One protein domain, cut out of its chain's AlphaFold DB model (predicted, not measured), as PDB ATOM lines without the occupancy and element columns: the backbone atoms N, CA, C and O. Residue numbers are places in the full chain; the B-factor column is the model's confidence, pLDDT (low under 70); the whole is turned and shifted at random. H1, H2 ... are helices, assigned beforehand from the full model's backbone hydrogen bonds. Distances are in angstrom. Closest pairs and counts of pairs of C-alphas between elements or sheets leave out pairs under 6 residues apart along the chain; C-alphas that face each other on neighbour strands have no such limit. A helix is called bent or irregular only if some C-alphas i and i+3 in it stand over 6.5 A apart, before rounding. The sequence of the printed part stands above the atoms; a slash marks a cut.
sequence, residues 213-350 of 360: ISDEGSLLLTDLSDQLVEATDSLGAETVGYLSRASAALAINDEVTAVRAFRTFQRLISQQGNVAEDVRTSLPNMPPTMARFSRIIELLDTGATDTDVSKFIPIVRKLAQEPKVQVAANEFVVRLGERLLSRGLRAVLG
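AT A GLANCE: This is residues 213 to 350 of the 360 residues of the protein "Hypothetical protein" of Craspedostauros australis (UniProt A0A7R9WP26). The longest helix, H7, lies side by side with H2, and H2 with H3, in a row of three helices; H6 crosses one end of this row, where H7 begins. H1 packs on H7 on one side of the row, H5 lies on that same side and meets H1 with residues 288 to 290, and the far end of H7, residues 345 to 349, sticks out with Gly 350. The printed part has 138 residues with seven named helices, H1 to H7 in chain order, and no named strand; the class is all helix. It is compact, with a radius of gyration of the C-alphas of 15.3 A and spans of 47, 35 and 26 A.

IN THESE COORDINATES: H7, residues 323 to 349, is 38.7 A long, from C-alpha 323 at (31.947, 4.932, 13.852) to C-alpha 349 at (28.878, -11.555, 48.700). H2 is residues 237 to 251, 21.0 A, and H3 residues 255 to 269, 21.1 A. H1 is residues 218 to 234, 26.0 A, beginning at C-alpha 218 (30.749, 14.001, 20.450). H6 is residues 308 to 321, 21.7 A, and only just irregular: C-alphas 311 and 314 are 6.9 A apart. H5 is residues 288 to 300, 18.4 A, and H4 residues 277 to 280, 5.2 A.

HOW THE PARTS SIT: H7 touches H2, opposite ways at a shallow tilt of 24 degrees; their closest C-alphas, of Ala 251 and Gln 326, are 4.6 A apart. H2 and H3 form a helical hairpin, a shallow tilt of 32 degrees, only just short of steep, with the closest C-alphas, of Ala 246 and Ala 261, 4.5 A apart. With its residues 324 to 336 alone, H7 touches H1, the same way at a shallow tilt of 21 degrees; the closest C-alphas, of Ser 225 and Phe 332, are 6.0 A apart. H6 touches H3 at a steep tilt of 60 degrees, closest at the C-alphas of Glu 255 and Arg 317, 6.3 A. H5 touches H1 at a steep tilt of 60 degrees, closest at the C-alphas of Ala 231 and Thr 289, 6.5 A. H4 touches no helix. Every O i to N i+4 pair is within hydrogen-bond range in H2, H3, H5 and H7, against 11 of 13 in H1 and 6 of 10 in H6; H4 is too short for such a pair.

THE WHOLE: The C-alphas farthest apart, of Thr 302 and Leu 349, are 47.7 A apart. The printed part has no cut and no long link. The mean pLDDT of the printed part is 71.3; 41 residues are under 70, among them 266 to 287 and 300 to 310.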
ATOM      1  N   ILE A 213      25.980  13.100  15.218       84.44
ATOM      2  CA  ILE A 213      27.072  12.464  14.463       84.44
ATOM      3  C   ILE A 213      28.244  13.432  14.191       84.44
ATOM      4  O   ILE A 213      29.396  13.008  14.025       84.44
ATOM      5  N   SER A 214      27.982  14.740  14.173       83.38
ATOM      6  CA  SER A 214      28.998  15.769  13.930       83.38
ATOM      7  C   SER A 214      30.164  15.722  14.934       83.38
ATOM      8  O   SER A 214      30.084  15.127  16.010       83.38
ATOM      9  N   ASP A 215      31.298  16.348  14.602       78.12
ATOM     10  CA  ASP A 215      32.435  16.479  15.535       78.12
ATOM     11  C   ASP A 215      32.040  17.207  16.828       78.12
ATOM     12  O   ASP A 215      32.524  16.883  17.912       78.12
ATOM     13  N   GLU A 216      31.093  18.133  16.726       71.06
ATOM     14  CA  GLU A 216      30.587  18.916  17.848       71.06
ATOM     15  C   GLU A 216      29.635  18.115  18.750       71.06
ATOM     16  O   GLU A 216      29.560  18.377  19.950       71.06
ATOM     17  N   GLY A 217      28.944  17.116  18.189       74.50
ATOM     18  CA  GLY A 217      28.015  16.226  18.892       74.50
ATOM     19  C   GLY A 217      28.690  15.157  19.755       74.50
ATOM     20  O   GLY A 217      28.021  14.494  20.548       74.50
ATOM     21  N   SER A 218      30.018  15.008  19.671       78.62
ATOM     22  CA  SER A 218      30.749  14.001  20.450       78.62
ATOM     23  C   SER A 218      30.577  14.190  21.960       78.62
ATOM     24  O   SER A 218      30.441  13.203  22.679       78.62
ATOM     25  N   LEU A 219      30.560  15.439  22.443       76.25
ATOM     26  CA  LEU A 219      30.337  15.733  23.863       76.25
ATOM     27  C   LEU A 219      28.929  15.331  24.302       76.25
ATOM     28  O   LEU A 219      28.764  14.762  25.378       76.25
ATOM     29  N   LEU A 220      27.937  15.563  23.440       80.81
ATOM     30  CA  LEU A 220      26.553  15.178  23.684       80.81
ATOM     31  C   LEU A 220      26.413  13.654  23.750       80.81
ATOM     32  O   LEU A 220      25.766  13.148  24.660       80.81
ATOM     33  N   LEU A 221      27.043  12.904  22.839       80.81
ATOM     34  CA  LEU A 221      27.034  11.436  22.878       80.81
ATOM     35  C   LEU A 221      27.644  10.883  24.172       80.81
ATOM     36  O   LEU A 221      27.098   9.946  24.757       80.81
ATOM     37  N   THR A 222      28.752  11.464  24.636       80.12
ATOM     38  CA  THR A 222      29.387  11.068  25.898       80.12
ATOM     39  C   THR A 222      28.512  11.415  27.104       80.12
ATOM     40  O   THR A 222      28.285  10.548  27.946       80.12
ATOM     41  N   ASP A 223      27.971  12.635  27.170       82.06
ATOM     42  CA  ASP A 223      27.056  13.074  28.235       82.06
ATOM     43  C   ASP A 223      25.795  12.196  28.287       82.06
ATOM     44  O   ASP A 223      25.386  11.742  29.355       82.06
ATOM     45  N   LEU A 224      25.220  11.857  27.129       80.75
ATOM     46  CA  LEU A 224      24.091  10.932  27.045       80.75
ATOM     47  C   LEU A 224      24.438   9.535  27.540       80.75
ATOM     48  O   LEU A 224      23.677   8.963  28.320       80.75
ATOM     49  N   SER A 225      25.572   8.985  27.107       80.94
ATOM     50  CA  SER A 225      26.044   7.678  27.567       80.94
ATOM     51  C   SER A 225      26.216   7.665  29.088       80.94
ATOM     52  O   SER A 225      25.709   6.766  29.760       80.94
ATOM     53  N   ASP A 226      26.833   8.704  29.653       81.69
ATOM     54  CA  ASP A 226      27.024   8.864  31.093       81.69
ATOM     55  C   ASP A 226      25.696   8.913  31.856       81.69
ATOM     56  O   ASP A 226      25.508   8.164  32.819       81.69
ATOM     57  N   GLN A 227      24.759   9.754  31.411       79.62
ATOM     58  CA  GLN A 227      23.457   9.901  32.062       79.62
ATOM     59  C   GLN A 227      22.609   8.628  31.947       79.62
ATOM     60  O   GLN A 227      21.886   8.282  32.883       79.62
ATOM     61  N   LEU A 228      22.690   7.907  30.825       77.94
ATOM     62  CA  LEU A 228      22.017   6.618  30.650       77.94
ATOM     63  C   LEU A 228      22.634   5.541  31.549       77.94
ATOM     64  O   LEU A 228      21.899   4.740  32.127       77.94
ATOM     65  N   VAL A 229      23.963   5.526  31.697       80.19
ATOM     66  CA  VAL A 229      24.665   4.616  32.611       80.19
ATOM     67  C   VAL A 229      24.248   4.899  34.052       80.19
ATOM     68  O   VAL A 229      23.852   3.966  34.743       80.19
ATOM     69  N   GLU A 230      24.244   6.157  34.494       79.06
ATOM     70  CA  GLU A 230      23.769   6.544  35.830       79.06
ATOM     71  C   GLU A 230      22.306   6.143  36.057       79.06
ATOM     72  O   GLU A 230      21.971   5.534  37.073       79.06
ATOM     73  N   ALA A 231      21.446   6.373  35.064       74.44
ATOM     74  CA  ALA A 231      20.049   5.965  35.105       74.44
ATOM     75  C   ALA A 231      19.874   4.446  35.299       74.44
ATOM     76  O   ALA A 231      18.869   4.009  35.858       74.44
ATOM     77  N   THR A 232      20.844   3.613  34.907       75.50
ATOM     78  CA  THR A 232      20.748   2.165  35.145       75.50
ATOM     79  C   THR A 232      20.855   1.768  36.612       75.50
ATOM     80  O   THR A 232      20.436   0.659  36.968       75.50
ATOM     81  N   ASP A 233      21.317   2.666  37.491       72.12
ATOM     82  CA  ASP A 233      21.436   2.378  38.919       72.12
ATOM     83  C   ASP A 233      20.099   2.110  39.611       72.12
ATOM     84  O   ASP A 233      20.062   1.337  40.569       72.12
ATOM     85  N   SER A 234      18.992   2.631  39.082       69.75
ATOM     86  CA  SER A 234      17.653   2.346  39.604       69.75
ATOM     87  C   SER A 234      16.870   1.322  38.774       69.75
ATOM     88  O   SER A 234      15.708   1.055  39.074       69.75
ATOM     89  N   LEU A 235      17.479   0.725  37.742       73.25
ATOM     90  CA  LEU A 235      16.834  -0.276  36.888       73.25
ATOM     91  C   LEU A 235      17.102  -1.711  37.363       73.25
ATOM     92  O   LEU A 235      18.208  -2.053  37.804       73.25
ATOM     93  N   GLY A 236      16.093  -2.572  37.191       70.00
ATOM     94  CA  GLY A 236      16.185  -4.013  37.432       70.00
ATOM     95  C   GLY A 236      17.172  -4.721  36.494       70.00
ATOM     96  O   GLY A 236      17.423  -4.275  35.372       70.00
ATOM     97  N   ALA A 237      17.730  -5.849  36.948       69.81
ATOM     98  CA  ALA A 237      18.759  -6.599  36.218       69.81
ATOM     99  C   ALA A 237      18.301  -7.060  34.822       69.81
ATOM    100  O   ALA A 237      19.090  -7.032  33.877       69.81
ATOM    101  N   GLU A 238      17.024  -7.422  34.672       66.75
ATOM    102  CA  GLU A 238      16.447  -7.788  33.376       66.75
ATOM    103  C   GLU A 238      16.461  -6.610  32.398       66.75
ATOM    104  O   GLU A 238      16.963  -6.749  31.281       66.75
ATOM    105  N   THR A 239      16.001  -5.431  32.830       71.69
ATOM    106  CA  THR A 239      15.982  -4.196  32.027       71.69
ATOM    107  C   THR A 239      17.383  -3.801  31.575       71.69
ATOM    108  O   THR A 239      17.598  -3.509  30.400       71.69
ATOM    109  N   VAL A 240      18.369  -3.869  32.472       73.94
ATOM    110  CA  VAL A 240      19.772  -3.592  32.128       73.94
ATOM    111  C   VAL A 240      20.310  -4.612  31.116       73.94
ATOM    112  O   VAL A 240      21.003  -4.241  30.166       73.94
ATOM    113  N   GLY A 241      19.942  -5.890  31.250       71.38
ATOM    114  CA  GLY A 241      20.287  -6.928  30.279       71.38
ATOM    115  C   GLY A 241      19.673  -6.704  28.889       71.38
ATOM    116  O   GLY A 241      20.274  -7.099  27.887       71.38
ATOM    117  N   TYR A 242      18.499  -6.071  28.800       72.00
ATOM    118  CA  TYR A 242      17.920  -5.644  27.523       72.00
ATOM    119  C   TYR A 242      18.664  -4.444  26.930       72.00
ATOM    120  O   TYR A 242      19.004  -4.491  25.750       72.00
ATOM    121  N   LEU A 243      18.981  -3.418  27.731       72.81
ATOM    122  CA  LEU A 243      19.754  -2.246  27.288       72.81
ATOM    123  C   LEU A 243      21.131  -2.632  26.747       72.81
ATOM    124  O   LEU A 243      21.542  -2.149  25.693       72.81
ATOM    125  N   SER A 244      21.817  -3.547  27.435       78.88
ATOM    126  CA  SER A 244      23.109  -4.079  27.003       78.88
ATOM    127  C   SER A 244      23.005  -4.776  25.641       78.88
ATOM    128  O   SER A 244      23.764  -4.460  24.728       78.88
ATOM    129  N   ARG A 245      22.009  -5.655  25.456       78.69
ATOM    130  CA  ARG A 245      21.768  -6.334  24.170       78.69
ATOM    131  C   ARG A 245      21.378  -5.363  23.058       78.69
ATOM    132  O   ARG A 245      21.837  -5.517  21.930       78.69
ATOM    133  N   ALA A 246      20.554  -4.367  23.372       75.44
ATOM    134  CA  ALA A 246      20.138  -3.353  22.415       75.44
ATOM    135  C   ALA A 246      21.318  -2.490  21.945       75.44
ATOM    136  O   ALA A 246      21.465  -2.234  20.754       75.44
ATOM    137  N   SER A 247      22.196  -2.112  22.868       78.75
ATOM    138  CA  SER A 247      23.384  -1.307  22.566       78.75
ATOM    139  C   SER A 247      24.446  -2.114  21.821       78.75
ATOM    140  O   SER A 247      25.058  -1.613  20.882       78.75
ATOM    141  N   ALA A 248      24.605  -3.400  22.151       81.44
ATOM    142  CA  ALA A 248      25.464  -4.309  21.398       81.44
ATOM    143  C   ALA A 248      25.001  -4.467  19.938       81.44
ATOM    144  O   ALA A 248      25.829  -4.569  19.038       81.44
ATOM    145  N   ALA A 249      23.689  -4.430  19.681       78.69
ATOM    146  CA  ALA A 249      23.160  -4.471  18.319       78.69
ATOM    147  C   ALA A 249      23.583  -3.254  17.477       78.69
ATOM    148  O   ALA A 249      23.881  -3.412  16.296       78.69
ATOM    149  N   LEU A 250      23.653  -2.065  18.089       76.81
ATOM    150  CA  LEU A 250      24.162  -0.855  17.432       76.81
ATOM    151  C   LEU A 250      25.669  -0.948  17.158       76.81
ATOM    152  O   LEU A 250      26.129  -0.504  16.113       76.81
ATOM    153  N   ALA A 251      26.431  -1.574  18.056       79.81
ATOM    154  CA  ALA A 251      27.875  -1.732  17.901       79.81
ATOM    155  C   ALA A 251      28.284  -2.733  16.805       79.81
ATOM    156  O   ALA A 251      29.346  -2.590  16.204       79.81
ATOM    157  N   ILE A 252      27.461  -3.753  16.542       77.75
ATOM    158  CA  ILE A 252      27.769  -4.830  15.581       77.75
ATOM    159  C   ILE A 252      27.403  -4.428  14.134       77.75
ATOM    160  O   ILE A 252      27.664  -5.182  13.199       77.75
ATOM    161  N   ASN A 253      26.845  -3.226  13.926       71.38
ATOM    162  CA  ASN A 253      26.382  -2.731  12.623       71.38
ATOM    163  C   ASN A 253      25.408  -3.708  11.918       71.38
ATOM    164  O   ASN A 253      25.360  -3.792  10.691       71.38
ATOM    165  N   ASP A 254      24.638  -4.478  12.699       76.62
ATOM    166  CA  ASP A 254      23.597  -5.370  12.185       76.62
ATOM    167  C   ASP A 254      22.253  -4.641  12.187       76.62
ATOM    168  O   ASP A 254      21.601  -4.477  13.220       76.62
ATOM    169  N   GLU A 255      21.834  -4.220  10.998       67.25
ATOM    170  CA  GLU A 255      20.656  -3.389  10.786       67.25
ATOM    171  C   GLU A 255      19.368  -4.011  11.345       67.25
ATOM    172  O   GLU A 255      18.581  -3.344  12.024       67.25
ATOM    173  N   VAL A 256      19.141  -5.303  11.093       74.38
ATOM    174  CA  VAL A 256      17.901  -5.976  11.506       74.38
ATOM    175  C   VAL A 256      17.845  -6.076  13.026       74.38
ATOM    176  O   VAL A 256      16.785  -5.892  13.638       74.38
ATOM    177  N   THR A 257      18.992  -6.344  13.643       77.56
ATOM    178  CA  THR A 257      19.105  -6.455  15.095       77.56
ATOM    179  C   THR A 257      19.024  -5.079  15.757       77.56
ATOM    180  O   THR A 257      18.321  -4.956  16.759       77.56
ATOM    181  N   ALA A 258      19.610  -4.030  15.172       72.19
ATOM    182  CA  ALA A 258      19.509  -2.650  15.653       72.19
ATOM    183  C   ALA A 258      18.062  -2.127  15.629       72.19
ATOM    184  O   ALA A 258      17.571  -1.592  16.624       72.19
ATOM    185  N   VAL A 259      17.321  -2.362  14.540       73.25
ATOM    186  CA  VAL A 259      15.900  -1.976  14.445       73.25
ATOM    187  C   VAL A 259      15.043  -2.739  15.462       73.25
ATOM    188  O   VAL A 259      14.156  -2.166  16.102       73.25
ATOM    189  N   ARG A 260      15.297  -4.039  15.652       75.50
ATOM    190  CA  ARG A 260      14.583  -4.858  16.649       75.50
ATOM    191  C   ARG A 260      14.894  -4.417  18.081       75.50
ATOM    192  O   ARG A 260      13.990  -4.391  18.922       75.50
ATOM    193  N   ALA A 261      16.148  -4.070  18.345       73.44
ATOM    194  CA  ALA A 261      16.604  -3.518  19.609       73.44
ATOM    195  C   ALA A 261      15.899  -2.193  19.919       73.44
ATOM    196  O   ALA A 261      15.304  -2.065  20.989       73.44
ATOM    197  N   PHE A 262      15.867  -1.270  18.954       72.75
ATOM    198  CA  PHE A 262      15.182   0.016  19.079       72.75
ATOM    199  C   PHE A 262      13.689  -0.150  19.394       72.75
ATOM    200  O   PHE A 262      13.198   0.439  20.351       72.75
ATOM    201  N   ARG A 263      12.968  -1.028  18.678       72.94
ATOM    202  CA  ARG A 263      11.544  -1.307  18.971       72.94
ATOM    203  C   ARG A 263      11.320  -1.841  20.380       72.94
ATOM    204  O   ARG A 263      10.360  -1.464  21.045       72.94
ATOM    205  N   THR A 264      12.177  -2.758  20.819       71.19
ATOM    206  CA  THR A 264      12.088  -3.333  22.168       71.19
ATOM    207  C   THR A 264      12.320  -2.261  23.230       71.19
ATOM    208  O   THR A 264      11.566  -2.184  24.194       71.19
ATOM    209  N   PHE A 265      13.320  -1.403  23.021       70.06
ATOM    210  CA  PHE A 265      13.621  -0.266  23.886       70.06
ATOM    211  C   PHE A 265      12.464   0.739  23.946       70.06
ATOM    212  O   PHE A 265      12.024   1.092  25.036       70.06
ATOM    213  N   GLN A 266      11.910   1.122  22.790       69.31
ATOM    214  CA  GLN A 266      10.764   2.027  22.710       69.31
ATOM    215  C   GLN A 266       9.576   1.482  23.512       69.31
ATOM    216  O   GLN A 266       9.033   2.204  24.335       69.31
ATOM    217  N   ARG A 267       9.226   0.195  23.359       69.56
ATOM    218  CA  ARG A 267       8.124  -0.446  24.108       69.56
ATOM    219  C   ARG A 267       8.346  -0.483  25.620       69.56
ATOM    220  O   ARG A 267       7.386  -0.387  26.378       69.56
ATOM    221  N   LEU A 268       9.592  -0.649  26.062       64.12
ATOM    222  CA  LEU A 268       9.936  -0.632  27.486       64.12
ATOM    223  C   LEU A 268       9.755   0.762  28.097       64.12
ATOM    224  O   LEU A 268       9.398   0.874  29.267       64.12
ATOM    225  N   ILE A 269      10.010   1.809  27.314       60.16
ATOM    226  CA  ILE A 269      10.065   3.189  27.798       60.16
ATOM    227  C   ILE A 269       8.746   3.938  27.595       60.16
ATOM    228  O   ILE A 269       8.375   4.736  28.450       60.16
ATOM    229  N   SER A 270       7.995   3.662  26.527       58.72
ATOM    230  CA  SER A 270       6.752   4.375  26.207       58.72
ATOM    231  C   SER A 270       5.544   3.960  27.055       58.72
ATOM    232  O   SER A 270       4.454   4.478  26.840       58.72
ATOM    233  N   GLN A 271       5.687   3.005  27.988       58.06
ATOM    234  CA  GLN A 271       4.600   2.406  28.794       58.06
ATOM    235  C   GLN A 271       3.401   1.845  27.983       58.06
ATOM    236  O   GLN A 271       2.460   1.287  28.557       58.06
ATOM    237  N   GLN A 272       3.437   1.936  26.651       45.25
ATOM    238  CA  GLN A 272       2.400   1.508  25.726       45.25
ATOM    239  C   GLN A 272       2.699   0.094  25.218       45.25
ATOM    240  O   GLN A 272       3.403  -0.120  24.233       45.25
ATOM    241  N   GLY A 273       2.107  -0.887  25.893       38.81
ATOM    242  CA  GLY A 273       1.936  -2.246  25.379       38.81
ATOM    243  C   GLY A 273       2.383  -3.336  26.347       38.81
ATOM    244  O   GLY A 273       3.234  -3.102  27.195       38.81
ATOM    245  N   ASN A 274       1.759  -4.511  26.203       38.34
ATOM    246  CA  ASN A 274       1.911  -5.783  26.932       38.34
ATOM    247  C   ASN A 274       3.365  -6.249  27.191       38.34
ATOM    248  O   ASN A 274       3.777  -7.323  26.755       38.34
ATOM    249  N   VAL A 275       4.154  -5.479  27.928       41.75
ATOM    250  CA  VAL A 275       5.259  -6.021  28.709       41.75
ATOM    251  C   VAL A 275       4.600  -6.693  29.910       41.75
ATOM    252  O   VAL A 275       3.720  -6.093  30.530       41.75
ATOM    253  N   ALA A 276       4.941  -7.963  30.145       39.22
ATOM    254  CA  ALA A 276       4.333  -8.814  31.163       39.22
ATOM    255  C   ALA A 276       4.064  -8.045  32.467       39.22
ATOM    256  O   ALA A 276       4.883  -7.234  32.903       39.22
ATOM    257  N   GLU A 277       2.909  -8.306  33.077       38.38
ATOM    258  CA  GLU A 277       2.433  -7.695  34.326       38.38
ATOM    259  C   GLU A 277       3.498  -7.718  35.449       38.38
ATOM    260  O   GLU A 277       3.555  -6.806  36.272       38.38
ATOM    261  N   ASP A 278       4.424  -8.681  35.391       38.34
ATOM    262  CA  ASP A 278       5.576  -8.861  36.287       38.34
ATOM    263  C   ASP A 278       6.673  -7.776  36.163       38.34
ATOM    264  O   ASP A 278       7.402  -7.504  37.120       38.34
ATOM    265  N   VAL A 279       6.791  -7.108  35.009       42.19
ATOM    266  CA  VAL A 279       7.745  -6.001  34.795       42.19
ATOM    267  C   VAL A 279       7.128  -4.664  35.222       42.19
ATOM    268  O   VAL A 279       7.834  -3.790  35.720       42.19
ATOM    269  N   ARG A 280       5.799  -4.515  35.105       38.78
ATOM    270  CA  ARG A 280       5.049  -3.312  35.524       38.78
ATOM    271  C   ARG A 280       5.129  -3.045  37.027       38.78
ATOM    272  O   ARG A 280       5.123  -1.890  37.433       38.78
ATOM    273  N   THR A 281       5.201  -4.093  37.842       39.84
ATOM    274  CA  THR A 281       5.300  -4.003  39.310       39.84
ATOM    275  C   THR A 281       6.739  -3.870  39.813       39.84
ATOM    276  O   THR A 281       6.953  -3.478  40.958       39.84
ATOM    277  N   SER A 282       7.723  -4.150  38.950       40.72
ATOM    278  CA  SER A 282       9.153  -4.190  39.285       40.72
ATOM    279  C   SER A 282       9.956  -3.000  38.754       40.72
ATOM    280  O   SER A 282      11.152  -2.911  39.025       40.72
ATOM    281  N   LEU A 283       9.335  -2.093  37.992       43.12
ATOM    282  CA  LEU A 283       9.953  -0.844  37.551       43.12
ATOM    283  C   LEU A 283       9.756   0.214  38.650       43.12
ATOM    284  O   LEU A 283       8.632   0.677  38.850       43.12
ATOM    285  N   PRO A 284      10.816   0.618  39.375       51.03
ATOM    286  CA  PRO A 284      10.746   1.784  40.245       51.03
ATOM    287  C   PRO A 284      10.487   3.030  39.391       51.03
ATOM    288  O   PRO A 284      10.622   2.983  38.165       51.03
ATOM    289  N   ASN A 285      10.178   4.154  40.046       54.59
ATOM    290  CA  ASN A 285      10.156   5.478  39.421       54.59
ATOM    291  C   ASN A 285      11.297   5.600  38.401       54.59
ATOM    292  O   ASN A 285      12.473   5.496  38.762       54.59
ATOM    293  N   MET A 286      10.929   5.748  37.127       57.50
ATOM    294  CA  MET A 286      11.879   5.851  36.029       57.50
ATOM    295  C   MET A 286      12.883   6.971  36.360       57.50
ATOM    296  O   MET A 286      12.450   8.047  36.787       57.50
ATOM    297  N   PRO A 287      14.205   6.741  36.213       67.44
ATOM    298  CA  PRO A 287      15.204   7.782  36.421       67.44
ATOM    299  C   PRO A 287      14.817   9.066  35.682       67.44
ATOM    300  O   PRO A 287      14.314   8.966  34.557       67.44
ATOM    301  N   PRO A 288      15.108  10.258  36.233       70.88
ATOM    302  CA  PRO A 288      14.754  11.526  35.596       70.88
ATOM    303  C   PRO A 288      15.205  11.608  34.132       70.88
ATOM    304  O   PRO A 288      14.449  12.056  33.279       70.88
ATOM    305  N   THR A 289      16.402  11.106  33.815       71.69
ATOM    306  CA  THR A 289      16.933  11.059  32.446       71.69
ATOM    307  C   THR A 289      16.097  10.172  31.524       71.69
ATOM    308  O   THR A 289      15.766  10.576  30.415       71.69
ATOM    309  N   MET A 290      15.710   8.978  31.978       69.44
ATOM    310  CA  MET A 290      14.908   8.051  31.173       69.44
ATOM    311  C   MET A 290      13.492   8.585  30.936       69.44
ATOM    312  O   MET A 290      12.968   8.429  29.838       69.44
ATOM    313  N   ALA A 291      12.913   9.280  31.920       72.69
ATOM    314  CA  ALA A 291      11.624   9.954  31.769       72.69
ATOM    315  C   ALA A 291      11.690  11.127  30.768       72.69
ATOM    316  O   ALA A 291      10.762  11.355  29.999       72.69
ATOM    317  N   ARG A 292      12.807  11.860  30.727       76.06
ATOM    318  CA  ARG A 292      13.035  12.916  29.724       76.06
ATOM    319  C   ARG A 292      13.184  12.339  28.320       76.06
ATOM    320  O   ARG A 292      12.562  12.819  27.377       76.06
ATOM    321  N   PHE A 293      13.937  11.250  28.185       71.88
ATOM    322  CA  PHE A 293      14.039  10.510  26.928       71.88
ATOM    323  C   PHE A 293      12.692   9.966  26.453       71.88
ATOM    324  O   PHE A 293      12.374  10.097  25.272       71.88
ATOM    325  N   SER A 294      11.890   9.388  27.354       68.06
ATOM    326  CA  SER A 294      10.549   8.903  27.014       68.06
ATOM    327  C   SER A 294       9.675  10.041  26.508       68.06
ATOM    328  O   SER A 294       9.022   9.895  25.478       68.06
ATOM    329  N   ARG A 295       9.733  11.191  27.186       74.94
ATOM    330  CA  ARG A 295       8.998  12.389  26.804       74.94
ATOM    331  C   ARG A 295       9.451  12.932  25.459       74.94
ATOM    332  O   ARG A 295       8.607  13.328  24.679       74.94
ATOM    333  N   ILE A 296      10.743  12.917  25.141       75.12
ATOM    334  CA  ILE A 296      11.228  13.336  23.818       75.12
ATOM    335  C   ILE A 296      10.753  12.389  22.727       75.12
ATOM    336  O   ILE A 296      10.304  12.852  21.687       75.12
ATOM    337  N   ILE A 297      10.801  11.077  22.959       69.25
ATOM    338  CA  ILE A 297      10.267  10.104  22.001       69.25
ATOM    339  C   ILE A 297       8.769  10.342  21.798       69.25
ATOM    340  O   ILE A 297       8.330  10.387  20.659       69.25
ATOM    341  N   GLU A 298       8.002  10.586  22.858       69.56
ATOM    342  CA  GLU A 298       6.589  10.973  22.770       69.56
ATOM    343  C   GLU A 298       6.401  12.340  22.087       69.56
ATOM    344  O   GLU A 298       5.462  12.547  21.324       69.56
ATOM    345  N   LEU A 299       7.320  13.286  22.292       71.69
ATOM    346  CA  LEU A 299       7.340  14.587  21.625       71.69
ATOM    347  C   LEU A 299       7.795  14.513  20.155       71.69
ATOM    348  O   LEU A 299       7.645  15.460  19.390       71.69
ATOM    349  N   LEU A 300       8.316  13.382  19.724       67.12
ATOM    350  CA  LEU A 300       8.618  13.116  18.326       67.12
ATOM    351  C   LEU A 300       7.544  12.206  17.727       67.12
ATOM    352  O   LEU A 300       7.276  12.252  16.536       67.12
ATOM    353  N   ASP A 301       6.852  11.438  18.558       64.38
ATOM    354  CA  ASP A 301       5.781  10.552  18.157       64.38
ATOM    355  C   ASP A 301       4.433  11.296  18.147       64.38
ATOM    356  O   ASP A 301       3.820  11.586  19.174       64.38
ATOM    357  N   THR A 302       3.940  11.649  16.962       54.38
ATOM    358  CA  THR A 302       2.624  12.290  16.791       54.38
ATOM    359  C   THR A 302       1.443  11.306  16.877       54.38
ATOM    360  O   THR A 302       0.348  11.642  16.432       54.38
ATOM    361  N   GLY A 303       1.629  10.107  17.445       51.56
ATOM    362  CA  GLY A 303       0.568   9.105  17.636       51.56
ATOM    363  C   GLY A 303       0.712   7.860  16.753       51.56
ATOM    364  O   GLY A 303      -0.273   7.375  16.192       51.56
ATOM    365  N   ALA A 304       1.934   7.352  16.605       42.56
ATOM    366  CA  ALA A 304       2.290   6.214  15.777       42.56
ATOM    367  C   ALA A 304       1.606   4.919  16.231       42.56
ATOM    368  O   ALA A 304       1.809   4.389  17.323       42.56
ATOM    369  N   THR A 305       0.857   4.332  15.305       47.41
ATOM    370  CA  THR A 305       0.602   2.886  15.306       47.41
ATOM    371  C   THR A 305       1.870   2.132  14.865       47.41
ATOM    372  O   THR A 305       2.799   2.728  14.322       47.41
ATOM    373  N   ASP A 306       1.910   0.802  15.039       45.31
ATOM    374  CA  ASP A 306       3.049  -0.102  14.721       45.31
ATOM    375  C   ASP A 306       3.618   0.068  13.280       45.31
ATOM    376  O   ASP A 306       4.752  -0.313  12.990       45.31
ATOM    377  N   THR A 307       2.855   0.696  12.378       44.62
ATOM    378  CA  THR A 307       3.215   1.040  10.990       44.62
ATOM    379  C   THR A 307       4.234   2.187  10.857       44.62
ATOM    380  O   THR A 307       5.024   2.197   9.908       44.62
ATOM    381  N   ASP A 308       4.275   3.131  11.801       58.75
ATOM    382  CA  ASP A 308       5.094   4.352  11.703       58.75
ATOM    383  C   ASP A 308       6.549   4.161  12.156       58.75
ATOM    384  O   ASP A 308       7.436   4.878  11.694       58.75
ATOM    385  N   VAL A 309       6.853   3.125  12.946       59.31
ATOM    386  CA  VAL A 309       8.232   2.837  13.398       59.31
ATOM    387  C   VAL A 309       9.167   2.501  12.226       59.31
ATOM    388  O   VAL A 309      10.380   2.694  12.296       59.31
ATOM    389  N   SER A 310       8.607   2.033  11.107       66.06
ATOM    390  CA  SER A 310       9.362   1.794   9.873       66.06
ATOM    391  C   SER A 310      10.007   3.067   9.305       66.06
ATOM    392  O   SER A 310      11.080   2.988   8.707       66.06
ATOM    393  N   LYS A 311       9.420   4.244   9.558       71.19
ATOM    394  CA  LYS A 311       9.942   5.540   9.103       71.19
ATOM    395  C   LYS A 311      11.209   5.975   9.840       71.19
ATOM    396  O   LYS A 311      11.970   6.772   9.309       71.19
ATOM    397  N   PHE A 312      11.472   5.406  11.016       72.44
ATOM    398  CA  PHE A 312      12.672   5.672  11.813       72.44
ATOM    399  C   PHE A 312      13.846   4.758  11.434       72.44
ATOM    400  O   PHE A 312      14.974   4.999  11.856       72.44
ATOM    401  N   ILE A 313      13.612   3.722  10.614       75.56
ATOM    402  CA  ILE A 313      14.660   2.792  10.163       75.56
ATOM    403  C   ILE A 313      15.843   3.524   9.508       75.56
ATOM    404  O   ILE A 313      16.971   3.203   9.873       75.56
ATOM    405  N   PRO A 314      15.652   4.503   8.598       81.62
ATOM    406  CA  PRO A 314      16.770   5.229   7.996       81.62
ATOM    407  C   PRO A 314      17.637   5.957   9.030       81.62
ATOM    408  O   PRO A 314      18.858   5.922   8.924       81.62
ATOM    409  N   ILE A 315      17.018   6.543  10.057       82.25
ATOM    410  CA  ILE A 315      17.711   7.259  11.137       82.25
ATOM    411  C   ILE A 315      18.505   6.282  12.010       82.25
ATOM    412  O   ILE A 315      19.696   6.477  12.242       82.25
ATOM    413  N   VAL A 316      17.879   5.178  12.438       78.88
ATOM    414  CA  VAL A 316      18.559   4.121  13.210       78.88
ATOM    415  C   VAL A 316      19.714   3.523  12.407       78.88
ATOM    416  O   VAL A 316      20.781   3.272  12.959       78.88
ATOM    417  N   ARG A 317      19.526   3.331  11.096       79.19
ATOM    418  CA  ARG A 317      20.565   2.849  10.182       79.19
ATOM    419  C   ARG A 317      21.734   3.831  10.103       79.19
ATOM    420  O   ARG A 317      22.874   3.402  10.238       79.19
ATOM    421  N   LYS A 318      21.455   5.125   9.919       85.44
ATOM    422  CA  LYS A 318      22.459   6.199   9.880       85.44
ATOM    423  C   LYS A 318      23.290   6.223  11.166       85.44
ATOM    424  O   LYS A 318      24.512   6.203  11.096       85.44
ATOM    425  N   LEU A 319      22.637   6.141  12.326       83.19
ATOM    426  CA  LEU A 319      23.307   6.064  13.629       83.19
ATOM    427  C   LEU A 319      24.141   4.785  13.799       83.19
ATOM    428  O   LEU A 319      25.279   4.859  14.244       83.19
ATOM    429  N   ALA A 320      23.611   3.611  13.443       81.94
ATOM    430  CA  ALA A 320      24.319   2.336  13.611       81.94
ATOM    431  C   ALA A 320      25.578   2.218  12.730       81.94
ATOM    432  O   ALA A 320      26.526   1.520  13.090       81.94
ATOM    433  N   GLN A 321      25.594   2.900  11.583       83.88
ATOM    434  CA  GLN A 321      26.721   2.897  10.650       83.88
ATOM    435  C   GLN A 321      27.834   3.878  11.038       83.88
ATOM    436  O   GLN A 321      28.952   3.740  10.541       83.88
ATOM    437  N   GLU A 322      27.559   4.833  11.926       87.81
ATOM    438  CA  GLU A 322      28.515   5.870  12.295       87.81
ATOM    439  C   GLU A 322      29.576   5.346  13.289       87.81
ATOM    440  O   GLU A 322      29.224   4.916  14.396       87.81
ATOM    441  N   PRO A 323      30.886   5.434  12.976       87.06
ATOM    442  CA  PRO A 323      31.947   4.932  13.852       87.06
ATOM    443  C   PRO A 323      31.927   5.537  15.260       87.06
ATOM    444  O   PRO A 323      32.157   4.831  16.241       87.06
ATOM    445  N   LYS A 324      31.620   6.834  15.392       85.25
ATOM    446  CA  LYS A 324      31.539   7.503  16.702       85.25
ATOM    447  C   LYS A 324      30.424   6.929  17.572       85.25
ATOM    448  O   LYS A 324      30.628   6.695  18.762       85.25
ATOM    449  N   VAL A 325      29.266   6.660  16.969       85.56
ATOM    450  CA  VAL A 325      28.124   6.051  17.658       85.56
ATOM    451  C   VAL A 325      28.465   4.622  18.073       85.56
ATOM    452  O   VAL A 325      28.150   4.230  19.193       85.56
ATOM    453  N   GLN A 326      29.177   3.863  17.236       85.69
ATOM    454  CA  GLN A 326      29.653   2.521  17.588       85.69
ATOM    455  C   GLN A 326      30.637   2.541  18.765       85.69
ATOM    456  O   GLN A 326      30.542   1.694  19.654       85.69
ATOM    457  N   VAL A 327      31.566   3.503  18.809       86.94
ATOM    458  CA  VAL A 327      32.493   3.675  19.942       86.94
ATOM    459  C   VAL A 327      31.722   3.994  21.223       86.94
ATOM    460  O   VAL A 327      31.916   3.310  22.228       86.94
ATOM    461  N   ALA A 328      30.797   4.957  21.173       84.69
ATOM    462  CA  ALA A 328      29.966   5.319  22.319       84.69
ATOM    463  C   ALA A 328      29.084   4.147  22.791       84.69
ATOM    464  O   ALA A 328      28.979   3.889  23.990       84.69
ATOM    465  N   ALA A 329      28.495   3.389  21.859       83.75
ATOM    466  CA  ALA A 329      27.690   2.207  22.160       83.75
ATOM    467  C   ALA A 329      28.525   1.085  22.797       83.75
ATOM    468  O   ALA A 329      28.081   0.457  23.758       83.75
ATOM    469  N   ASN A 330      29.745   0.846  22.307       86.38
ATOM    470  CA  ASN A 330      30.668  -0.121  22.900       86.38
ATOM    471  C   ASN A 330      31.061   0.275  24.324       86.38
ATOM    472  O   ASN A 330      31.000  -0.552  25.234       86.38
ATOM    473  N   GLU A 331      31.421   1.539  24.534       86.25
ATOM    474  CA  GLU A 331      31.751   2.054  25.861       86.25
ATOM    475  C   GLU A 331      30.568   1.919  26.829       86.25
ATOM    476  O   GLU A 331      30.735   1.462  27.963       86.25
ATOM    477  N   PHE A 332      29.359   2.231  26.362       84.81
ATOM    478  CA  PHE A 332      28.129   2.044  27.121       84.81
ATOM    479  C   PHE A 332      27.927   0.576  27.534       84.81
ATOM    480  O   PHE A 332      27.689   0.289  28.709       84.81
ATOM    481  N   VAL A 333      28.081  -0.374  26.602       84.81
ATOM    482  CA  VAL A 333      27.970  -1.819  26.882       84.81
ATOM    483  C   VAL A 333      28.991  -2.271  27.926       84.81
ATOM    484  O   VAL A 333      28.626  -3.008  28.846       84.81
ATOM    485  N   VAL A 334      30.246  -1.825  27.816       86.31
ATOM    486  CA  VAL A 334      31.313  -2.164  28.771       86.31
ATOM    487  C   VAL A 334      30.966  -1.653  30.167       86.31
ATOM    488  O   VAL A 334      30.945  -2.437  31.118       86.31
ATOM    489  N   ARG A 335      30.604  -0.371  30.292       84.94
ATOM    490  CA  ARG A 335      30.253   0.254  31.577       84.94
ATOM    491  C   ARG A 335      29.015  -0.381  32.216       84.94
ATOM    492  O   ARG A 335      28.982  -0.592  33.429       84.94
ATOM    493  N   LEU A 336      28.007  -0.750  31.421       82.94
ATOM    494  CA  LEU A 336      26.865  -1.526  31.915       82.94
ATOM    495  C   LEU A 336      27.274  -2.913  32.410       82.94
ATOM    496  O   LEU A 336      26.794  -3.359  33.454       82.94
ATOM    497  N   GLY A 337      28.153  -3.595  31.673       81.50
ATOM    498  CA  GLY A 337      28.689  -4.898  32.051       81.50
ATOM    499  C   GLY A 337      29.400  -4.848  33.401       81.50
ATOM    500  O   GLY A 337      29.120  -5.671  34.271       81.50
ATOM    501  N   GLU A 338      30.242  -3.838  33.622       82.88
ATOM    502  CA  GLU A 338      30.909  -3.609  34.908       82.88
ATOM    503  C   GLU A 338      29.909  -3.421  36.055       82.88
ATOM    504  O   GLU A 338      30.058  -4.035  37.117       82.88
ATOM    505  N   ARG A 339      28.852  -2.625  35.846       80.25
ATOM    506  CA  ARG A 339      27.805  -2.408  36.856       80.25
ATOM    507  C   ARG A 339      27.022  -3.684  37.159       80.25
ATOM    508  O   ARG A 339      26.799  -3.991  38.332       80.25
ATOM    509  N   LEU A 340      26.646  -4.455  36.138       79.19
ATOM    510  CA  LEU A 340      25.976  -5.749  36.303       79.19
ATOM    511  C   LEU A 340      26.846  -6.754  37.060       79.19
ATOM    512  O   LEU A 340      26.367  -7.390  37.998       79.19
ATOM    513  N   LEU A 341      28.124  -6.867  36.694       80.44
ATOM    514  CA  LEU A 341      29.079  -7.742  37.370       80.44
ATOM    515  C   LEU A 341      29.279  -7.321  38.825       80.44
ATOM    516  O   LEU A 341      29.244  -8.166  39.717       80.44
ATOM    517  N   SER A 342      29.420  -6.019  39.084       81.25
ATOM    518  CA  SER A 342      29.539  -5.481  40.440       81.25
ATOM    519  C   SER A 342      28.312  -5.813  41.290       81.25
ATOM    520  O   SER A 342      28.451  -6.292  42.415       81.25
ATOM    521  N   ARG A 343      27.103  -5.632  40.743       77.62
ATOM    522  CA  ARG A 343      25.844  -5.997  41.409       77.62
ATOM    523  C   ARG A 343      25.753  -7.495  41.677       77.62
ATOM    524  O   ARG A 343      25.420  -7.879  42.792       77.62
ATOM    525  N   GLY A 344      26.074  -8.328  40.688       76.62
ATOM    526  CA  GLY A 344      26.049  -9.785  40.817       76.62
ATOM    527  C   GLY A 344      27.027 -10.287  41.877       76.62
ATOM    528  O   GLY A 344      26.636 -11.028  42.775       76.62
ATOM    529  N   LEU A 345      28.276  -9.817  41.837       78.06
ATOM    530  CA  LEU A 345      29.293 -10.158  42.834       78.06
ATOM    531  C   LEU A 345      28.879  -9.702  44.236       78.06
ATOM    532  O   LEU A 345      28.989 -10.475  45.180       78.06
ATOM    533  N   ARG A 346      28.359  -8.481  44.392       73.88
ATOM    534  CA  ARG A 346      27.901  -7.974  45.696       73.88
ATOM    535  C   ARG A 346      26.681  -8.714  46.227       73.88
ATOM    536  O   ARG A 346      26.639  -8.975  47.422       73.88
ATOM    537  N   ALA A 347      25.735  -9.087  45.365       76.00
ATOM    538  CA  ALA A 347      24.578  -9.891  45.750       76.00
ATOM    539  C   ALA A 347      25.007 -11.275  46.262       76.00
ATOM    540  O   ALA A 347      24.511 -11.729  47.289       76.00
ATOM    541  N   VAL A 348      25.982 -11.908  45.601       76.62
ATOM    542  CA  VAL A 348      26.578 -13.179  46.052       76.62
ATOM    543  C   VAL A 348      27.370 -13.004  47.355       76.62
ATOM    544  O   VAL A 348      27.357 -13.889  48.205       76.62
ATOM    545  N   LEU A 349      28.041 -11.862  47.533       80.56
ATOM    546  CA  LEU A 349      28.878 -11.555  48.700       80.56
ATOM    547  C   LEU A 349      28.122 -10.887  49.869       80.56
ATOM    548  O   LEU A 349      28.745 -10.580  50.882       80.56
ATOM    549  N   GLY A 350      26.813 -10.638  49.749       72.75
ATOM    550  CA  GLY A 350      26.004  -9.981  50.786       72.75
ATOM    551  C   GLY A 350      26.383  -8.519  51.075       72.75
ATOM    552  O   GLY A 350      26.172  -8.037  52.186       72.75
TER     553      GLY A 350